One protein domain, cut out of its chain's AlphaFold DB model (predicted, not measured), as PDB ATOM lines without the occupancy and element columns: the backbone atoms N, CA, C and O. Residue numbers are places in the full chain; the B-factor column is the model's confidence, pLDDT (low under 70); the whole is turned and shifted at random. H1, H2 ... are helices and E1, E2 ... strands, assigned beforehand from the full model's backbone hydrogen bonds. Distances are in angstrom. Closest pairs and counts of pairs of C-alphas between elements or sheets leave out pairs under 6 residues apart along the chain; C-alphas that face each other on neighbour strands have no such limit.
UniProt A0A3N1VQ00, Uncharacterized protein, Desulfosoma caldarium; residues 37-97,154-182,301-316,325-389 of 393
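AT A GLANCE: This is residues 37 to 97, 154 to 182, 301 to 316 and 325 to 389 of the 393 residues of an uncharacterized protein of Desulfosoma caldarium (UniProt A0A3N1VQ00). Look first at the small sheet E5 E4 E6, which packs on the last part of the long helix H4 at one end of the domain; H4 also packs on a second long helix, H1, and the long strands E2 and E3 run on one side of these two helices. At the other end H2 and H3 sit by the short pairing of E1 with E2. The printed part has 171 residues, with four named helices and six named strands in the order E1 H1 H2 H3 E2 E3 H4 E4 E5 E6, class mixed. The sheet E5 E4 E6 is mixed and the pair E1 E2 parallel. The whole is compact, with a radius of gyration of the C-alphas of 16.8 A and spans of 49 by 42 by 25 A.

HOW THE PARTS SIT: Start at E4, residues 353 to 357, the inner strand. E5, residues 363 to 365, forms an antiparallel hairpin with it, N 356 and O 364 being 2.8 A apart. E6, residues 381 to 384, is parallel to E4, with N 382 and O 353 at 2.8 A. H4, residues 326 to 350, is on one face of this sheet, two layers, at a height over the sheet of 11.2 A; it runs along the strands, at 21 degrees to E4 on the local plane. H1, residues 55 to 75, touches H4 at its residues 331 to 342 alone, closest at the C-alphas of Ala 68 and Gln 335, 5.4 A, at a steep tilt of 40 degrees, the same way. E3, residues 305 to 315, pairs with no named strand; its closest C-alpha to H4 is Ala 311, 5.4 A from that of Ala 337. E2, residues 170 to 182, is near E3 and bends by 50 degrees at residue 179. E1, residues 40 to 43, is parallel to E2, with N 172 and O 42 at 2.8 A. H3, residues 156 to 166, comes closest to E2 at the C-alphas of Val 159 and Val 171, 6.8 A. H2, residues 83 to 92, and H3 are near each other. In H1, H2, H3 and H4 every O i to N i+4 pair is within hydrogen-bond range.

IN THESE COORDINATES: Find C-alpha 40 at (38.645, -17.312, 46.011), where E1 begins. H1 is 30.2 A long, E2 35.8 A and E3 29.9 A. H4 runs 35.8 A from C-alpha 326 at (13.227, -31.299, 62.437), and E6 ends at C-alpha 384, (31.077, -35.543, 41.688).

THE WHOLE: The two C-alphas farthest apart, Gly 94 and Ser 389, are 51.2 A apart. Three cuts leave gaps between C-alphas of 13.1 A from 97 to 154, 42.8 A from 182 to 301 and 10.2 A from 316 to 325. Of the links that are printed whole, E1 to H1 and E5 to E6 are long. Look for pLDDT under 70 in 32 residues, among them 367 to 380; the mean of the printed part is 81.4.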
ATOM      1  N   GLU A  37      39.881 -24.148  41.115       89.75
ATOM      2  CA  GLU A  37      41.256 -24.053  41.595       89.75
ATOM      3  C   GLU A  37      41.810 -22.634  41.405       89.75
ATOM      4  O   GLU A  37      41.616 -22.000  40.366       89.75
ATOM      5  N   PHE A  38      42.462 -22.125  42.453       86.19
ATOM      6  CA  PHE A  38      42.957 -20.749  42.569       86.19
ATOM      7  C   PHE A  38      41.889 -19.653  42.622       86.19
ATOM      8  O   PHE A  38      42.258 -18.489  42.765       86.19
ATOM      9  N   LYS A  39      40.595 -19.991  42.576       93.81
ATOM     10  CA  LYS A  39      39.522 -19.008  42.704       93.81
ATOM     11  C   LYS A  39      39.081 -18.863  44.150       93.81
ATOM     12  O   LYS A  39      38.682 -19.840  44.792       93.81
ATOM     13  N   LYS A  40      39.117 -17.637  44.662       96.56
ATOM     14  CA  LYS A  40      38.645 -17.312  46.011       96.56
ATOM     15  C   LYS A  40      37.201 -16.837  45.989       96.56
ATOM     16  O   LYS A  40      36.799 -16.071  45.113       96.56
ATOM     17  N   VAL A  41      36.425 -17.268  46.978       97.06
ATOM     18  CA  VAL A  41      34.999 -16.937  47.081       97.06
ATOM     19  C   VAL A  41      34.713 -16.344  48.451       97.06
ATOM     20  O   VAL A  41      35.026 -16.950  49.471       97.06
ATOM     21  N   VAL A  42      34.103 -15.164  48.483       97.00
ATOM     22  CA  VAL A  42      33.573 -14.579  49.719       97.00
ATOM     23  C   VAL A  42      32.101 -14.930  49.825       97.00
ATOM     24  O   VAL A  42      31.334 -14.631  48.913       97.00
ATOM     25  N   VAL A  43      31.704 -15.538  50.940       95.00
ATOM     26  CA  VAL A  43      30.301 -15.814  51.258       95.00
ATOM     27  C   VAL A  43      29.827 -14.781  52.275       95.00
ATOM     28  O   VAL A  43      30.365 -14.680  53.372       95.00
ATOM     29  N   VAL A  44      28.836 -13.984  51.884       92.25
ATOM     30  CA  VAL A  44      28.180 -12.990  52.741       92.25
ATOM     31  C   VAL A  44      27.049 -13.673  53.523       92.25
ATOM     32  O   VAL A  44      26.429 -14.594  52.978       92.25
ATOM     33  N   PRO A  45      26.731 -13.228  54.756       88.00
ATOM     34  CA  PRO A  45      25.614 -13.767  55.530       88.00
ATOM     35  C   PRO A  45      24.311 -13.781  54.739       88.00
ATOM     36  O   PRO A  45      23.987 -12.829  54.022       88.00
ATOM     37  N   PHE A  46      23.561 -14.871  54.868       88.38
ATOM     38  CA  PHE A  46      22.315 -15.032  54.138       88.38
ATOM     39  C   PHE A  46      21.205 -14.253  54.833       88.38
ATOM     40  O   PHE A  46      21.027 -14.316  56.048       88.38
ATOM     41  N   SER A  47      20.409 -13.543  54.038       83.94
ATOM     42  CA  SER A  47      19.196 -12.908  54.543       83.94
ATOM     43  C   SER A  47      18.156 -13.988  54.830       83.94
ATOM     44  O   SER A  47      17.612 -14.597  53.904       83.94
ATOM     45  N   ASP A  48      17.904 -14.257  56.106       81.88
ATOM     46  CA  ASP A  48      16.916 -15.240  56.538       81.88
ATOM     47  C   ASP A  48      15.554 -14.573  56.753       81.88
ATOM     48  O   ASP A  48      15.410 -13.657  57.563       81.88
ATOM     49  N   TYR A  49      14.559 -15.036  56.004       77.94
ATOM     50  CA  TYR A  49      13.181 -14.544  56.035       77.94
ATOM     51  C   TYR A  49      12.222 -15.539  56.696       77.94
ATOM     52  O   TYR A  49      11.008 -15.418  56.537       77.94
ATOM     53  N   THR A  50      12.748 -16.547  57.394       71.62
ATOM     54  CA  THR A  50      11.940 -17.552  58.087       71.62
ATOM     55  C   THR A  50      11.048 -16.882  59.140       71.62
ATOM     56  O   THR A  50      11.567 -16.220  60.043       71.62
ATOM     57  N   PRO A  51       9.711 -17.011  59.038       57.03
ATOM     58  CA  PRO A  51       8.801 -16.438  60.020       57.03
ATOM     59  C   PRO A  51       8.922 -17.166  61.368       57.03
ATOM     60  O   PRO A  51       9.104 -18.379  61.401       57.03
ATOM     61  N   GLU A  52       8.769 -16.419  62.466       54.47
ATOM     62  CA  GLU A  52       8.641 -16.951  63.836       54.47
ATOM     63  C   GLU A  52       9.841 -17.755  64.366       54.47
ATOM     64  O   GLU A  52       9.668 -18.823  64.949       54.47
ATOM     65  N   ASP A  53      11.063 -17.231  64.244       57.62
ATOM     66  CA  ASP A  53      12.233 -17.901  64.817       57.62
ATOM     67  C   ASP A  53      13.068 -17.034  65.764       57.62
ATOM     68  O   ASP A  53      13.141 -15.815  65.617       57.62
ATOM     69  N   SER A  54      13.690 -17.702  66.741       62.28
ATOM     70  CA  SER A  54      14.655 -17.172  67.706       62.28
ATOM     71  C   SER A  54      15.950 -16.680  67.043       62.28
ATOM     72  O   SER A  54      16.363 -17.190  66.003       62.28
ATOM     73  N   LEU A  55      16.661 -15.744  67.685       62.94
ATOM     74  CA  LEU A  55      17.994 -15.306  67.233       62.94
ATOM     75  C   LEU A  55      18.965 -16.491  67.114       62.94
ATOM     76  O   LEU A  55      19.793 -16.540  66.208       62.94
ATOM     77  N   TYR A  56      18.836 -17.458  68.025       64.06
ATOM     78  CA  TYR A  56      19.625 -18.681  68.002       64.06
ATOM     79  C   TYR A  56      19.344 -19.522  66.751       64.06
ATOM     80  O   TYR A  56      20.283 -19.970  66.099       64.06
ATOM     81  N   GLY A  57      18.076 -19.702  66.375       72.25
ATOM     82  CA  GLY A  57      17.716 -20.444  65.168       72.25
ATOM     83  C   GLY A  57      18.175 -19.738  63.884       72.25
ATOM     84  O   GLY A  57      18.713 -20.400  62.991       72.25
ATOM     85  N   TYR A  58      18.091 -18.403  63.832       76.31
ATOM     86  CA  TYR A  58      18.666 -17.581  62.758       76.31
ATOM     87  C   TYR A  58      20.175 -17.812  62.607       76.31
ATOM     88  O   TYR A  58      20.672 -18.083  61.508       76.31
ATOM     89  N   TRP A  59      20.910 -17.717  63.719       76.75
ATOM     90  CA  TRP A  59      22.357 -17.919  63.755       76.75
ATOM     91  C   TRP A  59      22.724 -19.344  63.333       76.75
ATOM     92  O   TRP A  59      23.557 -19.531  62.445       76.75
ATOM     93  N   ARG A  60      22.033 -20.346  63.889       80.06
ATOM     94  CA  ARG A  60      22.240 -21.762  63.573       80.06
ATOM     95  C   ARG A  60      22.040 -22.039  62.085       80.06
ATOM     96  O   ARG A  60      22.887 -22.682  61.474       80.06
ATOM     97  N   ARG A  61      20.958 -21.547  61.472       85.25
ATOM     98  CA  ARG A  61      20.719 -21.747  60.032       85.25
ATOM     99  C   ARG A  61      21.765 -21.062  59.162       85.25
ATOM    100  O   ARG A  61      22.183 -21.656  58.175       85.25
ATOM    101  N   ASN A  62      22.210 -19.860  59.528       86.06
ATOM    102  CA  ASN A  62      23.290 -19.186  58.806       86.06
ATOM    103  C   ASN A  62      24.600 -19.979  58.861       86.06
ATOM    104  O   ASN A  62      25.250 -20.126  57.828       86.06
ATOM    105  N   ILE A  63      24.945 -20.556  60.017       87.00
ATOM    106  CA  ILE A  63      26.093 -21.466  60.130       87.00
ATOM    107  C   ILE A  63      25.903 -22.686  59.236       87.00
ATOM    108  O   ILE A  63      26.783 -22.977  58.436       87.00
ATOM    109  N   LEU A  64      24.745 -23.351  59.297       90.62
ATOM    110  CA  LEU A  64      24.475 -24.529  58.465       90.62
ATOM    111  C   LEU A  64      24.583 -24.221  56.966       90.62
ATOM    112  O   LEU A  64      25.144 -25.015  56.214       90.62
ATOM    113  N   VAL A  65      24.066 -23.072  56.521       91.88
ATOM    114  CA  VAL A  65      24.200 -22.626  55.127       91.88
ATOM    115  C   VAL A  65      25.664 -22.360  54.781       91.88
ATOM    116  O   VAL A  65      26.122 -22.797  53.726       91.88
ATOM    117  N   ASN A  66      26.404 -21.668  55.648       92.06
ATOM    118  CA  ASN A  66      27.799 -21.321  55.397       92.06
ATOM    119  C   ASN A  66      28.723 -22.548  55.389       92.06
ATOM    120  O   ASN A  66      29.577 -22.664  54.510       92.06
ATOM    121  N   GLU A  67      28.532 -23.489  56.313       90.81
ATOM    122  CA  GLU A  67      29.238 -24.772  56.332       90.81
ATOM    123  C   GLU A  67      28.935 -25.577  55.069       90.81
ATOM    124  O   GLU A  67      29.856 -26.004  54.377       90.81
ATOM    125  N   ALA A  68      27.654 -25.719  54.710       93.12
ATOM    126  CA  ALA A  68      27.261 -26.417  53.491       93.12
ATOM    127  C   ALA A  68      27.859 -25.760  52.235       93.12
ATOM    128  O   ALA A  68      28.298 -26.460  51.324       93.12
ATOM    129  N   LEU A  69      27.903 -24.424  52.171       94.31
ATOM    130  CA  LEU A  69      28.503 -23.699  51.046       94.31
ATOM    131  C   LEU A  69      30.008 -23.904  50.989       94.31
ATOM    132  O   LEU A  69      30.538 -24.167  49.916       94.31
ATOM    133  N   THR A  70      30.681 -23.801  52.129       93.62
ATOM    134  CA  THR A  70      32.124 -24.023  52.254       93.62
ATOM    135  C   THR A  70      32.485 -25.424  51.778       93.62
ATOM    136  O   THR A  70      33.358 -25.572  50.925       93.62
ATOM    137  N   ASP A  71      31.752 -26.434  52.244       92.81
ATOM    138  CA  ASP A  71      31.928 -27.829  51.853       92.81
ATOM    139  C   ASP A  71      31.752 -28.027  50.341       92.81
ATOM    140  O   ASP A  71      32.607 -28.604  49.668       92.81
ATOM    141  N   GLU A  72      30.657 -27.523  49.769       93.12
ATOM    142  CA  GLU A  72      30.388 -27.690  48.339       93.12
ATOM    143  C   GLU A  72      31.377 -26.892  47.469       93.12
ATOM    144  O   GLU A  72      31.836 -27.391  46.444       93.12
ATOM    145  N   LEU A  73      31.785 -25.689  47.880       94.25
ATOM    146  CA  LEU A  73      32.798 -24.897  47.175       94.25
ATOM    147  C   LEU A  73      34.174 -25.580  47.200       94.25
ATOM    148  O   LEU A  73      34.824 -25.689  46.153       94.25
ATOM    149  N   LEU A  74      34.597 -26.095  48.361       93.00
ATOM    150  CA  LEU A  74      35.850 -26.840  48.516       93.00
ATOM    151  C   LEU A  74      35.869 -28.107  47.657       93.00
ATOM    152  O   LEU A  74      36.892 -28.411  47.033       93.00
ATOM    153  N   ARG A  75      34.735 -28.814  47.560       91.81
ATOM    154  CA  ARG A  75      34.585 -30.003  46.708       91.81
ATOM    155  C   ARG A  75      34.915 -29.707  45.241       91.81
ATOM    156  O   ARG A  75      35.549 -30.533  44.580       91.81
ATOM    157  N   PHE A  76      34.565 -28.517  44.748       92.81
ATOM    158  CA  PHE A  76      34.900 -28.052  43.395       92.81
ATOM    159  C   PHE A  76      36.254 -27.336  43.272       92.81
ATOM    160  O   PHE A  76      36.601 -26.865  42.187       92.81
ATOM    161  N   GLY A  77      37.026 -27.263  44.356       92.50
ATOM    162  CA  GLY A  77      38.371 -26.695  44.374       92.50
ATOM    163  C   GLY A  77      38.438 -25.185  44.594       92.50
ATOM    164  O   GLY A  77      39.542 -24.645  44.550       92.50
ATOM    165  N   PHE A  78      37.308 -24.517  44.850       95.50
ATOM    166  CA  PHE A  78      37.294 -23.111  45.260       95.50
ATOM    167  C   PHE A  78      37.871 -22.950  46.668       95.50
ATOM    168  O   PHE A  78      37.784 -23.856  47.496       95.50
ATOM    169  N   SER A  79      38.401 -21.763  46.951       95.25
ATOM    170  CA  SER A  79      38.920 -21.391  48.268       95.25
ATOM    171  C   SER A  79      37.983 -20.378  48.936       95.25
ATOM    172  O   SER A  79      38.114 -19.175  48.676       95.25
ATOM    173  N   PRO A  80      37.013 -20.820  49.758       94.69
ATOM    174  CA  PRO A  80      36.163 -19.904  50.505       94.69
ATOM    175  C   PRO A  80      36.984 -19.118  51.536       94.69
ATOM    176  O   PRO A  80      37.928 -19.636  52.135       94.69
ATOM    177  N   VAL A  81      36.641 -17.845  51.714       95.50
ATOM    178  CA  VAL A  81      37.217 -16.984  52.756       95.50
ATOM    179  C   VAL A  81      36.602 -17.341  54.111       95.50
ATOM    180  O   VAL A  81      35.439 -17.734  54.175       95.50
ATOM    181  N   ILE A  82      37.383 -17.195  55.185       91.50
ATOM    182  CA  ILE A  82      36.936 -17.434  56.563       91.50
ATOM    183  C   ILE A  82      35.732 -16.533  56.862       91.50
ATOM    184  O   ILE A  82      35.784 -15.318  56.666       91.50
ATOM    185  N   TYR A  83      34.640 -17.140  57.318       88.69
ATOM    186  CA  TYR A  83      33.362 -16.457  57.496       88.69
ATOM    187  C   TYR A  83      33.441 -15.351  58.553       88.69
ATOM    188  O   TYR A  83      32.932 -14.253  58.342       88.69
ATOM    189  N   GLU A  84      34.149 -15.602  59.651       86.12
ATOM    190  CA  GLU A  84      34.350 -14.660  60.750       86.12
ATOM    191  C   GLU A  84      35.084 -13.390  60.292       86.12
ATOM    192  O   GLU A  84      34.709 -12.288  60.695       86.12
ATOM    193  N   ASP A  85      36.063 -13.520  59.391       90.12
ATOM    194  CA  ASP A  85      36.788 -12.376  58.824       90.12
ATOM    195  C   ASP A  85      35.870 -11.521  57.937       90.12
ATOM    196  O   ASP A  85      35.942 -10.287  57.948       90.12
ATOM    197  N   VAL A  86      34.981 -12.169  57.172       91.00
ATOM    198  CA  VAL A  86      33.976 -11.485  56.350       91.00
ATOM    199  C   VAL A  86      32.990 -10.736  57.244       91.00
ATOM    200  O   VAL A  86      32.732  -9.561  56.995       91.00
ATOM    201  N   ILE A  87      32.478 -11.375  58.302       86.06
ATOM    202  CA  ILE A  87      31.604 -10.736  59.297       86.06
ATOM    203  C   ILE A  87      32.280  -9.515  59.916       86.06
ATOM    204  O   ILE A  87      31.693  -8.434  59.905       86.06
ATOM    205  N   GLY A  88      33.511  -9.673  60.412       83.62
ATOM    206  CA  GLY A  88      34.270  -8.590  61.033       83.62
ATOM    207  C   GLY A  88      34.407  -7.392  60.097       83.62
ATOM    208  O   GLY A  88      34.082  -6.269  60.473       83.62
ATOM    209  N   TYR A  89      34.762  -7.637  58.834       89.38
ATOM    210  CA  TYR A  89      34.841  -6.574  57.835       89.38
ATOM    211  C   TYR A  89      33.482  -5.913  57.554       89.38
ATOM    212  O   TYR A  89      33.399  -4.690  57.465       89.38
ATOM    213  N   LEU A  90      32.403  -6.687  57.410       87.06
ATOM    214  CA  LEU A  90      31.073  -6.128  57.147       87.06
ATOM    215  C   LEU A  90      30.561  -5.272  58.321       87.06
ATOM    216  O   LEU A  90      29.907  -4.258  58.068       87.06
ATOM    217  N   LEU A  91      30.882  -5.652  59.564       82.56
ATOM    218  CA  LEU A  91      30.605  -4.868  60.774       82.56
ATOM    219  C   LEU A  91      31.419  -3.569  60.792       82.56
ATOM    220  O   LEU A  91      30.856  -2.491  60.967       82.56
ATOM    221  N   GLU A  92      32.730  -3.649  60.542       84.31
ATOM    222  CA  GLU A  92      33.619  -2.480  60.468       84.31
ATOM    223  C   GLU A  92      33.171  -1.468  59.406       84.31
ATOM    224  O   GLU A  92      33.301  -0.259  59.592       84.31
ATOM    225  N   GLN A  93      32.648  -1.953  58.276       83.62
ATOM    226  CA  GLN A  93      32.134  -1.104  57.201       83.62
ATOM    227  C   GLN A  93      30.707  -0.593  57.452       83.62
ATOM    228  O   GLN A  93      30.207   0.181  56.638       83.62
ATOM    229  N   GLY A  94      30.031  -1.025  58.522       75.75
ATOM    230  CA  GLY A  94      28.630  -0.682  58.787       75.75
ATOM    231  C   GLY A  94      27.657  -1.212  57.727       75.75
ATOM    232  O   GLY A  94      26.577  -0.652  57.544       75.75
ATOM    233  N   ILE A  95      28.048  -2.262  56.992       78.81
ATOM    234  CA  ILE A  95      27.182  -2.944  56.018       78.81
ATOM    235  C   ILE A  95      26.204  -3.859  56.756       78.81
ATOM    236  O   ILE A  95      25.035  -3.954  56.384       78.81
ATOM    237  N   ILE A  96      26.689  -4.522  57.806       72.94
ATOM    238  CA  ILE A  96      25.861  -5.204  58.798       72.94
ATOM    239  C   ILE A  96      26.109  -4.553  60.154       72.94
ATOM    240  O   ILE A  96      27.157  -3.952  60.381       72.94
ATOM    241  N   GLN A  97      25.142  -4.672  61.049       66.12
ATOM    242  CA  GLN A  97      25.238  -4.148  62.404       66.12
ATOM    243  C   GLN A  97      25.289  -5.308  63.376       66.12
ATOM    244  O   GLN A  97      24.682  -6.356  63.134       66.12
ATOM    245  N   LEU A 154      24.603  -3.230  50.039       76.88
ATOM    246  CA  LEU A 154      25.597  -4.048  49.336       76.88
ATOM    247  C   LEU A 154      25.440  -3.884  47.809       76.88
ATOM    248  O   LEU A 154      24.887  -4.745  47.115       76.88
ATOM    249  N   ASP A 155      25.865  -2.724  47.315       84.19
ATOM    250  CA  ASP A 155      25.902  -2.334  45.910       84.19
ATOM    251  C   ASP A 155      27.170  -2.853  45.209       84.19
ATOM    252  O   ASP A 155      28.035  -3.492  45.814       84.19
ATOM    253  N   SER A 156      27.287  -2.605  43.902       88.50
ATOM    254  CA  SER A 156      28.437  -3.065  43.115       88.50
ATOM    255  C   SER A 156      29.769  -2.512  43.629       88.50
ATOM    256  O   SER A 156      30.796  -3.174  43.489       88.50
ATOM    257  N   GLU A 157      29.785  -1.325  44.239       90.94
ATOM    258  CA  GLU A 157      31.006  -0.747  44.798       90.94
ATOM    259  C   GLU A 157      31.418  -1.467  46.086       90.94
ATOM    260  O   GLU A 157      32.576  -1.861  46.229       90.94
ATOM    261  N   ALA A 158      30.469  -1.711  46.993       89.50
ATOM    262  CA  ALA A 158      30.692  -2.487  48.205       89.50
ATOM    263  C   ALA A 158      31.167  -3.912  47.883       89.50
ATOM    264  O   ALA A 158      32.123  -4.389  48.495       89.50
ATOM    265  N   VAL A 159      30.577  -4.557  46.868       92.44
ATOM    266  CA  VAL A 159      31.016  -5.872  46.366       92.44
ATOM    267  C   VAL A 159      32.461  -5.823  45.871       92.44
ATOM    268  O   VAL A 159      33.253  -6.699  46.213       92.44
ATOM    269  N   ARG A 160      32.842  -4.780  45.126       94.56
ATOM    270  CA  ARG A 160      34.223  -4.606  44.651       94.56
ATOM    271  C   ARG A 160      35.215  -4.374  45.781       94.56
ATOM    272  O   ARG A 160      36.312  -4.928  45.760       94.56
ATOM    273  N   ARG A 161      34.845  -3.579  46.787       94.06
ATOM    274  CA  ARG A 161      35.675  -3.370  47.985       94.06
ATOM    275  C   ARG A 161      35.889  -4.680  48.742       94.06
ATOM    276  O   ARG A 161      37.024  -4.983  49.100       94.06
ATOM    277  N   LEU A 162      34.831  -5.476  48.900       93.50
ATOM    278  CA  LEU A 162      34.888  -6.800  49.515       93.50
ATOM    279  C   LEU A 162      35.804  -7.748  48.723       93.50
ATOM    280  O   LEU A 162      36.687  -8.388  49.295       93.50
ATOM    281  N   GLY A 163      35.651  -7.765  47.398       94.25
ATOM    282  CA  GLY A 163      36.510  -8.497  46.473       94.25
ATOM    283  C   GLY A 163      37.986  -8.163  46.635       94.25
ATOM    284  O   GLY A 163      38.809  -9.042  46.881       94.25
ATOM    285  N   ASN A 164      38.309  -6.872  46.577       95.75
ATOM    286  CA  ASN A 164      39.674  -6.376  46.718       95.75
ATOM    287  C   ASN A 164      40.266  -6.671  48.102       95.75
ATOM    288  O   ASN A 164      41.443  -7.014  48.194       95.75
ATOM    289  N   ARG A 165      39.467  -6.563  49.174       96.19
ATOM    290  CA  ARG A 165      39.914  -6.815  50.553       96.19
ATOM    291  C   ARG A 165      40.409  -8.246  50.740       96.19
ATOM    292  O   ARG A 165      41.440  -8.446  51.375       96.19
ATOM    293  N   PHE A 166      39.688  -9.219  50.193       96.44
ATOM    294  CA  PHE A 166      39.983 -10.639  50.397       96.44
ATOM    295  C   PHE A 166      40.686 -11.307  49.205       96.44
ATOM    296  O   PHE A 166      41.044 -12.488  49.268       96.44
ATOM    297  N   GLY A 167      40.914 -10.557  48.121       96.06
ATOM    298  CA  GLY A 167      41.419 -11.091  46.857       96.06
ATOM    299  C   GLY A 167      40.473 -12.136  46.269       96.06
ATOM    300  O   GLY A 167      40.937 -13.173  45.805       96.06
ATOM    301  N   ALA A 168      39.166 -11.909  46.391       96.88
ATOM    302  CA  ALA A 168      38.142 -12.826  45.915       96.88
ATOM    303  C   ALA A 168      37.879 -12.633  44.421       96.88
ATOM    304  O   ALA A 168      37.932 -11.513  43.920       96.88
ATOM    305  N   ASP A 169      37.542 -13.719  43.733       97.06
ATOM    306  CA  ASP A 169      37.053 -13.703  42.354       97.06
ATOM    307  C   ASP A 169      35.533 -13.552  42.319       97.06
ATOM    308  O   ASP A 169      34.986 -12.891  41.433       97.06
ATOM    309  N   TYR A 170      34.852 -14.131  43.313       96.62
ATOM    310  CA  TYR A 170      33.401 -14.079  43.434       96.62
ATOM    311  C   TYR A 170      32.953 -13.670  44.831       96.62
ATOM    312  O   TYR A 170      33.527 -14.082  45.840       96.62
ATOM    313  N   VAL A 171      31.861 -12.912  44.872       95.75
ATOM    314  CA  VAL A 171      31.086 -12.653  46.086       95.75
ATOM    315  C   VAL A 171      29.746 -13.362  45.952       95.75
ATOM    316  O   VAL A 171      28.988 -13.119  45.011       95.75
ATOM    317  N   VAL A 172      29.465 -14.253  46.894       94.38
ATOM    318  CA  VAL A 172      28.228 -15.020  46.986       94.38
ATOM    319  C   VAL A 172      27.369 -14.427  48.091       94.38
ATOM    320  O   VAL A 172      27.814 -14.259  49.224       94.38
ATOM    321  N   ARG A 173      26.114 -14.133  47.759       89.38
ATOM    322  CA  ARG A 173      25.087 -13.709  48.714       89.38
ATOM    323  C   ARG A 173      23.793 -14.448  48.436       89.38
ATOM    324  O   ARG A 173      23.562 -14.909  47.317       89.38
ATOM    325  N   GLY A 174      22.909 -14.511  49.418       87.31
ATOM    326  CA  GLY A 174      21.654 -15.204  49.210       87.31
ATOM    327  C   GLY A 174      20.593 -14.916  50.244       87.31
ATOM    328  O   GLY A 174      20.751 -14.088  51.139       87.31
ATOM    329  N   ARG A 175      19.478 -15.610  50.054       84.56
ATOM    330  CA  ARG A 175      18.311 -15.556  50.923       84.56
ATOM    331  C   ARG A 175      17.871 -16.960  51.290       84.56
ATOM    332  O   ARG A 175      17.854 -17.840  50.426       84.56
ATOM    333  N   LEU A 176      17.479 -17.136  52.538       84.50
ATOM    334  CA  LEU A 176      16.931 -18.372  53.073       84.50
ATOM    335  C   LEU A 176      15.486 -18.130  53.503       84.50
ATOM    336  O   LEU A 176      15.173 -17.115  54.117       84.50
ATOM    337  N   LEU A 177      14.611 -19.069  53.169       80.31
ATOM    338  CA  LEU A 177      13.247 -19.110  53.667       80.31
ATOM    339  C   LEU A 177      12.905 -20.552  54.026       80.31
ATOM    340  O   LEU A 177      12.873 -21.419  53.152       80.31
ATOM    341  N   VAL A 178      12.639 -20.815  55.303       78.44
ATOM    342  CA  VAL A 178      12.064 -22.089  55.742       78.44
ATOM    343  C   VAL A 178      10.547 -21.926  55.757       78.44
ATOM    344  O   VAL A 178      10.006 -21.150  56.541       78.44
ATOM    345  N   PHE A 179       9.854 -22.611  54.845       63.88
ATOM    346  CA  PHE A 179       8.405 -22.454  54.679       63.88
ATOM    347  C   PHE A 179       7.625 -23.055  55.840       63.88
ATOM    348  O   PHE A 179       6.614 -22.487  56.248       63.88
ATOM    349  N   LYS A 180       8.077 -24.216  56.328       63.25
ATOM    350  CA  LYS A 180       7.569 -24.903  57.516       63.25
ATOM    351  C   LYS A 180       8.457 -26.102  57.838       63.25
ATOM    352  O   LYS A 180       8.839 -26.863  56.947       63.25
ATOM    353  N   ALA A 181       8.731 -26.274  59.123       58.53
ATOM    354  CA  ALA A 181       9.045 -27.563  59.702       58.53
ATOM    355  C   ALA A 181       7.764 -28.093  60.340       58.53
ATOM    356  O   ALA A 181       7.165 -27.418  61.178       58.53
ATOM    357  N   GLY A 182       7.281 -29.249  59.907       58.91
ATOM    358  CA  GLY A 182       6.013 -29.738  60.423       58.91
ATOM    359  C   GLY A 182       5.640 -31.113  59.924       58.91
ATOM    360  O   GLY A 182       6.418 -31.809  59.280       58.91
ATOM    361  N   ARG A 301      35.465  -8.195  40.829       94.81
ATOM    362  CA  ARG A 301      36.194  -7.096  40.175       94.81
ATOM    363  C   ARG A 301      35.245  -6.062  39.579       94.81
ATOM    364  O   ARG A 301      35.538  -4.866  39.648       94.81
ATOM    365  N   THR A 302      34.123  -6.506  39.008       92.94
ATOM    366  CA  THR A 302      33.136  -5.626  38.351       92.94
ATOM    367  C   THR A 302      31.932  -5.303  39.239       92.94
ATOM    368  O   THR A 302      31.332  -4.241  39.094       92.94
ATOM    369  N   GLY A 303      31.596  -6.180  40.185       88.94
ATOM    370  CA  GLY A 303      30.367  -6.123  40.979       88.94
ATOM    371  C   GLY A 303      29.125  -6.626  40.232       88.94
ATOM    372  O   GLY A 303      28.026  -6.617  40.791       88.94
ATOM    373  N   GLU A 304      29.266  -7.070  38.981       90.75
ATOM    374  CA  GLU A 304      28.152  -7.546  38.162       90.75
ATOM    375  C   GLU A 304      27.691  -8.940  38.584       90.75
ATOM    376  O   GLU A 304      28.478  -9.784  39.013       90.75
ATOM    377  N   ILE A 305      26.390  -9.196  38.440       87.81
ATOM    378  CA  ILE A 305      25.810 -10.514  38.695       87.81
ATOM    379  C   ILE A 305      26.171 -11.433  37.532       87.81
ATOM    380  O   ILE A 305      25.715 -11.226  36.410       87.81
ATOM    381  N   VAL A 306      26.949 -12.476  37.817       90.06
ATOM    382  CA  VAL A 306      27.325 -13.497  36.827       90.06
ATOM    383  C   VAL A 306      26.389 -14.699  36.861       90.06
ATOM    384  O   VAL A 306      26.261 -15.418  35.873       90.06
ATOM    385  N   TRP A 307      25.716 -14.923  37.993       90.19
ATOM    386  CA  TRP A 307      24.792 -16.036  38.152       90.19
ATOM    387  C   TRP A 307      23.770 -15.772  39.260       90.19
ATOM    388  O   TRP A 307      24.080 -15.183  40.297       90.19
ATOM    389  N   VAL A 308      22.539 -16.230  39.041       86.81
ATOM    390  CA  VAL A 308      21.454 -16.199  40.025       86.81
ATOM    391  C   VAL A 308      20.571 -17.419  39.835       86.81
ATOM    392  O   VAL A 308      20.156 -17.724  38.715       86.81
ATOM    393  N   ASN A 309      20.259 -18.109  40.928       85.56
ATOM    394  CA  ASN A 309      19.298 -19.202  40.894       85.56
ATOM    395  C   ASN A 309      18.658 -19.448  42.267       85.56
ATOM    396  O   ASN A 309      18.994 -18.819  43.275       85.56
ATOM    397  N   ARG A 310      17.689 -20.363  42.293       85.00
ATOM    398  CA  ARG A 310      16.944 -20.760  43.479       85.00
ATOM    399  C   ARG A 310      16.737 -22.266  43.490       85.00
ATOM    400  O   ARG A 310      16.391 -22.852  42.470       85.00
ATOM    401  N   ALA A 311      16.896 -22.862  44.661       83.44
ATOM    402  CA  ALA A 311      16.574 -24.251  44.909       83.44
ATOM    403  C   ALA A 311      15.501 -24.332  45.983       83.44
ATOM    404  O   ALA A 311      15.503 -23.581  46.957       83.44
ATOM    405  N   GLU A 312      14.593 -25.270  45.785       85.81
ATOM    406  CA  GLU A 312      13.566 -25.602  46.747       85.81
ATOM    407  C   GLU A 312      13.661 -27.089  47.037       85.81
ATOM    408  O   GLU A 312      13.702 -27.919  46.121       85.81
ATOM    409  N   VAL A 313      13.803 -27.414  48.316       86.00
ATOM    410  CA  VAL A 313      14.073 -28.774  48.759       86.00
ATOM    411  C   VAL A 313      13.173 -29.095  49.931       86.00
ATOM    412  O   VAL A 313      13.086 -28.344  50.901       86.00
ATOM    413  N   LYS A 314      12.523 -30.249  49.818       86.69
ATOM    414  CA  LYS A 314      11.741 -30.861  50.877       86.69
ATOM    415  C   LYS A 314      12.366 -32.199  51.236       86.69
ATOM    416  O   LYS A 314      12.520 -33.052  50.361       86.69
ATOM    417  N   VAL A 315      12.729 -32.357  52.503       85.56
ATOM    418  CA  VAL A 315      13.293 -33.595  53.050       85.56
ATOM    419  C   VAL A 315      12.279 -34.224  53.991       85.56
ATOM    420  O   VAL A 315      11.636 -33.530  54.777       85.56
ATOM    421  N   MET A 316      12.117 -35.540  53.859       83.12
ATOM    422  CA  MET A 316      11.207 -36.357  54.657       83.12
ATOM    423  C   MET A 316      11.901 -37.681  55.012       83.12
ATOM    424  O   MET A 316      12.623 -38.223  54.165       83.12
ATOM    425  N   ASP A 325      13.843 -35.795  63.721       79.38
ATOM    426  CA  ASP A 325      14.281 -34.512  64.232       79.38
ATOM    427  C   ASP A 325      14.250 -33.457  63.116       79.38
ATOM    428  O   ASP A 325      14.959 -33.535  62.108       79.38
ATOM    429  N   VAL A 326      13.399 -32.453  63.317       78.12
ATOM    430  CA  VAL A 326      13.227 -31.299  62.437       78.12
ATOM    431  C   VAL A 326      14.554 -30.602  62.155       78.12
ATOM    432  O   VAL A 326      14.780 -30.148  61.031       78.12
ATOM    433  N   ASP A 327      15.439 -30.516  63.145       81.00
ATOM    434  CA  ASP A 327      16.725 -29.850  63.007       81.00
ATOM    435  C   ASP A 327      17.675 -30.621  62.092       81.00
ATOM    436  O   ASP A 327      18.448 -30.000  61.351       81.00
ATOM    437  N   ILE A 328      17.598 -31.953  62.113       83.94
ATOM    438  CA  ILE A 328      18.360 -32.825  61.216       83.94
ATOM    439  C   ILE A 328      17.779 -32.744  59.804       83.94
ATOM    440  O   ILE A 328      18.520 -32.486  58.857       83.94
ATOM    441  N   LEU A 329      16.453 -32.852  59.661       85.94
ATOM    442  CA  LEU A 329      15.773 -32.724  58.367       85.94
ATOM    443  C   LEU A 329      16.045 -31.357  57.717       85.94
ATOM    444  O   LEU A 329      16.244 -31.271  56.506       85.94
ATOM    445  N   THR A 330      16.091 -30.286  58.514       86.75
ATOM    446  CA  THR A 330      16.408 -28.930  58.039       86.75
ATOM    447  C   THR A 330      17.861 -28.825  57.596       86.75
ATOM    448  O   THR A 330      18.128 -28.275  56.529       86.75
ATOM    449  N   SER A 331      18.800 -29.377  58.370       88.12
ATOM    450  CA  SER A 331      20.213 -29.431  57.984       88.12
ATOM    451  C   SER A 331      20.409 -30.196  56.667       88.12
ATOM    452  O   SER A 331      21.069 -29.694  55.756       88.12
ATOM    453  N   GLU A 332      19.756 -31.350  56.509       88.81
ATOM    454  CA  GLU A 332      19.804 -32.155  55.284       88.81
ATOM    455  C   GLU A 332      19.174 -31.416  54.091       88.81
ATOM    456  O   GLU A 332      19.725 -31.412  52.985       88.81
ATOM    457  N   ALA A 333      18.058 -30.714  54.310       89.00
ATOM    458  CA  ALA A 333      17.433 -29.888  53.284       89.00
ATOM    459  C   ALA A 333      18.367 -28.759  52.827       89.00
ATOM    460  O   ALA A 333      18.504 -28.545  51.618       89.00
ATOM    461  N   ILE A 334      19.041 -28.079  53.768       91.75
ATOM    462  CA  ILE A 334      20.019 -27.015  53.485       91.75
ATOM    463  C   ILE A 334      21.169 -27.577  52.658       91.75
ATOM    464  O   ILE A 334      21.456 -27.034  51.590       91.75
ATOM    465  N   GLN A 335      21.763 -28.693  53.083       91.62
ATOM    466  CA  GLN A 335      22.857 -29.332  52.356       91.62
ATOM    467  C   GLN A 335      22.455 -29.667  50.913       91.62
ATOM    468  O   GLN A 335      23.189 -29.372  49.969       91.62
ATOM    469  N   HIS A 336      21.267 -30.242  50.712       90.00
ATOM    470  CA  HIS A 336      20.769 -30.565  49.376       90.00
ATOM    471  C   HIS A 336      20.481 -29.326  48.524       90.00
ATOM    472  O   HIS A 336      20.765 -29.340  47.324       90.00
ATOM    473  N   ALA A 337      19.913 -28.266  49.102       89.31
ATOM    474  CA  ALA A 337      19.642 -27.031  48.374       89.31
ATOM    475  C   ALA A 337      20.945 -26.347  47.950       89.31
ATOM    476  O   ALA A 337      21.088 -25.980  46.783       89.31
ATOM    477  N   VAL A 338      21.908 -26.240  48.868       93.94
ATOM    478  CA  VAL A 338      23.234 -25.678  48.603       93.94
ATOM    479  C   VAL A 338      23.968 -26.492  47.542       93.94
ATOM    480  O   VAL A 338      24.392 -25.920  46.543       93.94
ATOM    481  N   GLY A 339      24.038 -27.820  47.687       91.19
ATOM    482  CA  GLY A 339      24.692 -28.692  46.709       91.19
ATOM    483  C   GLY A 339      24.129 -28.514  45.299       91.19
ATOM    484  O   GLY A 339      24.885 -28.325  44.353       91.19
ATOM    485  N   ARG A 340      22.798 -28.451  45.147       89.06
ATOM    486  CA  ARG A 340      22.165 -28.208  43.836       89.06
ATOM    487  C   ARG A 340      22.489 -26.833  43.259       89.06
ATOM    488  O   ARG A 340      22.656 -26.710  42.047       89.06
ATOM    489  N   LEU A 341      22.536 -25.801  44.100       90.06
ATOM    490  CA  LEU A 341      22.860 -24.442  43.671       90.06
ATOM    491  C   LEU A 341      24.324 -24.317  43.254       90.06
ATOM    492  O   LEU A 341      24.594 -23.715  42.218       90.06
ATOM    493  N   VAL A 342      25.251 -24.911  44.007       92.75
ATOM    494  CA  VAL A 342      26.679 -24.912  43.666       92.75
ATOM    495  C   VAL A 342      26.934 -25.751  42.416       92.75
ATOM    496  O   VAL A 342      27.615 -25.272  41.511       92.75
ATOM    497  N   ASP A 343      26.322 -26.935  42.294       90.06
ATOM    498  CA  ASP A 343      26.415 -27.750  41.079       90.06
ATOM    499  C   ASP A 343      25.936 -26.947  39.850       90.06
ATOM    500  O   ASP A 343      26.576 -26.969  38.798       90.06
ATOM    501  N   ASN A 344      24.828 -26.201  39.972       88.06
ATOM    502  CA  ASN A 344      24.311 -25.366  38.885       88.06
ATOM    503  C   ASN A 344      25.206 -24.154  38.592       88.06
ATOM    504  O   ASN A 344      25.449 -23.862  37.424       88.06
ATOM    505  N   PHE A 345      25.737 -23.489  39.618       89.81
ATOM    506  CA  PHE A 345      26.700 -22.402  39.448       89.81
ATOM    507  C   PHE A 345      27.950 -22.873  38.693       89.81
ATOM    508  O   PHE A 345      28.359 -22.244  37.718       89.81
ATOM    509  N   VAL A 346      28.515 -24.016  39.083       89.75
ATOM    510  CA  VAL A 346      29.674 -24.632  38.424       89.75
ATOM    511  C   VAL A 346      29.356 -25.033  36.986       89.75
ATOM    512  O   VAL A 346      30.167 -24.790  36.083       89.75
ATOM    513  N   ALA A 347      28.176 -25.606  36.751       85.88
ATOM    514  CA  ALA A 347      27.726 -25.961  35.413       85.88
ATOM    515  C   ALA A 347      27.628 -24.728  34.501       85.88
ATOM    516  O   ALA A 347      28.150 -24.739  33.386       85.88
ATOM    517  N   SER A 348      27.033 -23.635  34.992       84.44
ATOM    518  CA  SER A 348      26.960 -22.360  34.268       84.44
ATOM    519  C   SER A 348      28.336 -21.736  34.034       84.44
ATOM    520  O   SER A 348      28.592 -21.214  32.954       84.44
ATOM    521  N   LEU A 349      29.237 -21.808  35.017       85.50
ATOM    522  CA  LEU A 349      30.580 -21.234  34.918       85.50
ATOM    523  C   LEU A 349      31.446 -21.949  33.872       85.50
ATOM    524  O   LEU A 349      32.258 -21.319  33.199       85.50
ATOM    525  N   THR A 350      31.302 -23.269  33.766       83.88
ATOM    526  CA  THR A 350      32.142 -24.110  32.897       83.88
ATOM    527  C   THR A 350      31.501 -24.448  31.558       83.88
ATOM    528  O   THR A 350      32.192 -24.925  30.660       83.88
ATOM    529  N   GLY A 351      30.189 -24.256  31.421       78.06
ATOM    530  CA  GLY A 351      29.432 -24.765  30.282       78.06
ATOM    531  C   GLY A 351      29.341 -26.300  30.247       78.06
ATOM    532  O   GLY A 351      29.106 -26.865  29.178       78.06
ATOM    533  N   ARG A 352      29.573 -26.984  31.378       78.75
ATOM    534  CA  ARG A 352      29.591 -28.454  31.508       78.75
ATOM    535  C   ARG A 352      28.454 -28.938  32.394       78.75
ATOM    536  O   ARG A 352      28.036 -28.242  33.312       78.75
ATOM    537  N   GLU A 353      27.980 -30.154  32.162       81.31
ATOM    538  CA  GLU A 353      27.019 -30.780  33.075       81.31
ATOM    539  C   GLU A 353      27.737 -31.293  34.324       81.31
ATOM    540  O   GLU A 353      28.840 -31.829  34.233       81.31
ATOM    541  N   VAL A 354      27.105 -31.162  35.489       82.12
ATOM    542  CA  VAL A 354      27.579 -31.782  36.731       82.12
ATOM    543  C   VAL A 354      26.745 -33.033  36.980       82.12
ATOM    544  O   VAL A 354      25.516 -32.959  37.030       82.12
ATOM    545  N   LEU A 355      27.413 -34.177  37.112       82.69
ATOM    546  CA  LEU A 355      26.805 -35.472  37.383       82.69
ATOM    547  C   LEU A 355      27.255 -35.951  38.764       82.69
ATOM    548  O   LEU A 355      28.418 -36.301  38.969       82.69
ATOM    549  N   ARG A 356      26.317 -35.940  39.711       81.81
ATOM    550  CA  ARG A 356      26.534 -36.343  41.098       81.81
ATOM    551  C   ARG A 356      26.130 -37.803  41.299       81.81
ATOM    552  O   ARG A 356      24.962 -38.152  41.133       81.81
ATOM    553  N   SER A 357      27.092 -38.637  41.670       79.62
ATOM    554  CA  SER A 357      26.896 -40.016  42.112       79.62
ATOM    555  C   SER A 357      26.462 -40.030  43.576       79.62
ATOM    556  O   SER A 357      27.064 -39.361  44.420       79.62
ATOM    557  N   ARG A 358      25.401 -40.769  43.893       73.94
ATOM    558  CA  ARG A 358      24.941 -40.974  45.270       73.94
ATOM    559  C   ARG A 358      25.446 -42.303  45.820       73.94
ATOM    560  O   ARG A 358      25.746 -43.233  45.079       73.94
ATOM    561  N   VAL A 359      25.466 -42.409  47.147       66.00
ATOM    562  CA  VAL A 359      25.854 -43.640  47.862       66.00
ATOM    563  C   VAL A 359      24.934 -44.821  47.517       66.00
ATOM    564  O   VAL A 359      25.367 -45.966  47.540       66.00
ATOM    565  N   ASP A 360      23.679 -44.553  47.144       62.34
ATOM    566  CA  ASP A 360      22.718 -45.568  46.691       62.34
ATOM    567  C   ASP A 360      22.892 -45.980  45.214       62.34
ATOM    568  O   ASP A 360      22.074 -46.733  44.686       62.34
ATOM    569  N   GLY A 361      23.937 -45.491  44.537       65.88
ATOM    570  CA  GLY A 361      24.229 -45.780  43.133       65.88
ATOM    571  C   GLY A 361      23.373 -45.000  42.132       65.88
ATOM    572  O   GLY A 361      23.540 -45.179  40.927       65.88
ATOM    573  N   THR A 362      22.464 -44.131  42.588       71.94
ATOM    574  CA  THR A 362      21.692 -43.268  41.686       71.94
ATOM    575  C   THR A 362      22.490 -42.035  41.272       71.94
ATOM    576  O   THR A 362      23.340 -41.533  42.011       71.94
ATOM    577  N   PHE A 363      22.193 -41.518  40.080       75.00
ATOM    578  CA  PHE A 363      22.829 -40.316  39.550       75.00
ATOM    579  C   PHE A 363      21.865 -39.135  39.565       75.00
ATOM    580  O   PHE A 363      20.682 -39.259  39.247       75.00
ATOM    581  N   TYR A 364      22.397 -37.968  39.902       77.94
ATOM    582  CA  TYR A 364      21.737 -36.686  39.722       77.94
ATOM    583  C   TYR A 364      22.496 -35.891  38.665       77.94
ATOM    584  O   TYR A 364      23.686 -35.634  38.825       77.94
ATOM    585  N   VAL A 365      21.806 -35.503  37.594       76.06
ATOM    586  CA  VAL A 365      22.348 -34.592  36.583       76.06
ATOM    587  C   VAL A 365      21.786 -33.213  36.847       76.06
ATOM    588  O   VAL A 365      20.568 -33.033  36.919       76.06
ATOM    589  N   THR A 366      22.674 -32.242  37.000       73.06
ATOM    590  CA  THR A 366      22.278 -30.862  37.241       73.06
ATOM    591  C   THR A 366      21.503 -30.325  36.042       73.06
ATOM    592  O   THR A 366      22.039 -30.311  34.932       73.06
ATOM    593  N   PRO A 367      20.249 -29.873  36.229       63.06
ATOM    594  CA  PRO A 367      19.477 -29.304  35.141       63.06
ATOM    595  C   PRO A 367      20.165 -28.031  34.637       63.06
ATOM    596  O   PRO A 367      20.605 -27.186  35.425       63.06
ATOM    597  N   ALA A 368      20.251 -27.894  33.314       57.22
ATOM    598  CA  ALA A 368      20.724 -26.672  32.681       57.22
ATOM    599  C   ALA A 368      19.784 -25.520  33.073       57.22
ATOM    600  O   ALA A 368      18.591 -25.551  32.777       57.22
ATOM    601  N   GLY A 369      20.306 -24.522  33.781       51.78
ATOM    602  CA  GLY A 369      19.524 -23.389  34.266       51.78
ATOM    603  C   GLY A 369      20.420 -22.210  34.616       51.78
ATOM    604  O   GLY A 369      21.564 -22.417  35.013       51.78
ATOM    605  N   GLY A 370      19.898 -20.995  34.440       50.22
ATOM    606  CA  GLY A 370      20.627 -19.730  34.576       50.22
ATOM    607  C   GLY A 370      20.697 -18.952  33.257       50.22
ATOM    608  O   GLY A 370      20.377 -19.479  32.194       50.22
ATOM    609  N   ILE A 371      21.129 -17.689  33.326       45.56
ATOM    610  CA  ILE A 371      21.283 -16.774  32.169       45.56
ATOM    611  C   ILE A 371      22.309 -17.330  31.149       45.56
ATOM    612  O   ILE A 371      22.299 -16.965  29.979       45.56
ATOM    613  N   LEU A 372      23.147 -18.274  31.595       50.06
ATOM    614  CA  LEU A 372      24.138 -19.024  30.822       50.06
ATOM    615  C   LEU A 372      23.900 -20.540  30.964       50.06
ATOM    616  O   LEU A 372      24.798 -21.287  31.353       50.06
ATOM    617  N   ALA A 373      22.669 -21.009  30.744       52.28
ATOM    618  CA  ALA A 373      22.406 -22.446  30.695       52.28
ATOM    619  C   ALA A 373      23.303 -23.086  29.613       52.28
ATOM    620  O   ALA A 373      23.315 -22.589  28.483       52.28
ATOM    621  N   PRO A 374      24.081 -24.138  29.934       48.44
ATOM    622  CA  PRO A 374      24.978 -24.749  28.965       48.44
ATOM    623  C   PRO A 374      24.180 -25.250  27.764       48.44
ATOM    624  O   PRO A 374      23.202 -25.987  27.912       48.44
ATOM    625  N   ASP A 375      24.618 -24.855  26.572       54.03
ATOM    626  CA  ASP A 375      24.205 -25.494  25.332       54.03
ATOM    627  C   ASP A 375      24.610 -26.966  25.474       54.03
ATOM    628  O   ASP A 375      25.796 -27.249  25.698       54.03
ATOM    629  N   ARG A 376      23.622 -27.876  25.487       50.47
ATOM    630  CA  ARG A 376      23.835 -29.293  25.821       50.47
ATOM    631  C   ARG A 376      25.105 -29.791  25.123       50.47
ATOM    632  O   ARG A 376      25.286 -29.576  23.929       50.47
ATOM    633  N   THR A 377      25.978 -30.415  25.915       50.03
ATOM    634  CA  THR A 377      27.105 -31.256  25.480       50.03
ATOM    635  C   THR A 377      28.318 -30.623  24.775       50.03
ATOM    636  O   THR A 377      29.177 -31.386  24.335       50.03
ATOM    637  N   ARG A 378      28.523 -29.292  24.730       49.66
ATOM    638  CA  ARG A 378      29.745 -28.752  24.070       49.66
ATOM    639  C   ARG A 378      31.077 -29.087  24.759       49.66
ATOM    640  O   ARG A 378      32.079 -29.207  24.060       49.66
ATOM    641  N   TYR A 379      31.114 -29.243  26.088       54.00
ATOM    642  CA  TYR A 379      32.382 -29.328  26.845       54.00
ATOM    643  C   TYR A 379      32.495 -30.520  27.821       54.00
ATOM    644  O   TYR A 379      33.426 -30.584  28.625       54.00
ATOM    645  N   GLY A 380      31.576 -31.491  27.749       65.38
ATOM    646  CA  GLY A 380      31.602 -32.716  28.563       65.38
ATOM    647  C   GLY A 380      31.000 -32.582  29.972       65.38
ATOM    648  O   GLY A 380      30.304 -31.615  30.274       65.38
ATOM    649  N   THR A 381      31.275 -33.563  30.839       74.25
ATOM    650  CA  THR A 381      30.633 -33.734  32.164       74.25
ATOM    651  C   THR A 381      31.657 -33.659  33.298       74.25
ATOM    652  O   THR A 381      32.791 -34.106  33.131       74.25
ATOM    653  N   ILE A 382      31.285 -33.081  34.438       78.00
ATOM    654  CA  ILE A 382      32.043 -33.071  35.696       78.00
ATOM    655  C   ILE A 382      31.424 -34.131  36.609       78.00
ATOM    656  O   ILE A 382      30.230 -34.068  36.894       78.00
ATOM    657  N   LEU A 383      32.223 -35.102  37.049       79.56
ATOM    658  CA  LEU A 383      31.787 -36.157  37.964       79.56
ATOM    659  C   LEU A 383      32.057 -35.735  39.408       79.56
ATOM    660  O   LEU A 383      33.141 -35.244  39.710       79.56
ATOM    661  N   VAL A 384      31.061 -35.923  40.269       79.44
ATOM    662  CA  VAL A 384      31.077 -35.543  41.688       79.44
ATOM    663  C   VAL A 384      30.485 -36.708  42.487       79.44
ATOM    664  O   VAL A 384      29.491 -37.296  42.065       79.44
ATOM    665  N   GLY A 385      31.065 -37.068  43.622       70.06
ATOM    666  CA  GLY A 385      30.666 -38.184  44.478       70.06
ATOM    667  C   GLY A 385      31.654 -39.360  44.468       70.06
ATOM    668  O   GLY A 385      32.688 -39.307  43.796       70.06
ATOM    669  N   PRO A 386      31.361 -40.437  45.225       63.03
ATOM    670  CA  PRO A 386      32.217 -41.618  45.274       63.03
ATOM    671  C   PRO A 386      32.435 -42.182  43.861       63.03
ATOM    672  O   PRO A 386      31.514 -42.106  43.033       63.03
ATOM    673  N   PRO A 387      33.633 -42.737  43.571       53.66
ATOM    674  CA  PRO A 387      33.947 -43.269  42.254       53.66
ATOM    675  C   PRO A 387      32.856 -44.246  41.831       53.66
ATOM    676  O   PRO A 387      32.385 -45.049  42.639       53.66
ATOM    677  N   VAL A 388      32.439 -44.146  40.569       51.03
ATOM    678  CA  VAL A 388      31.438 -45.043  39.996       51.03
ATOM    679  C   VAL A 388      31.967 -46.458  40.174       51.03
ATOM    680  O   VAL A 388      32.961 -46.827  39.547       51.03
ATOM    681  N   SER A 389      31.346 -47.231  41.067       47.19
ATOM    682  CA  SER A 389      31.654 -48.649  41.163       47.19
ATOM    683  C   SER A 389      31.325 -49.227  39.789       47.19
ATOM    684  O   SER A 389      30.185 -49.044  39.342       47.19
TER     685      SER A 389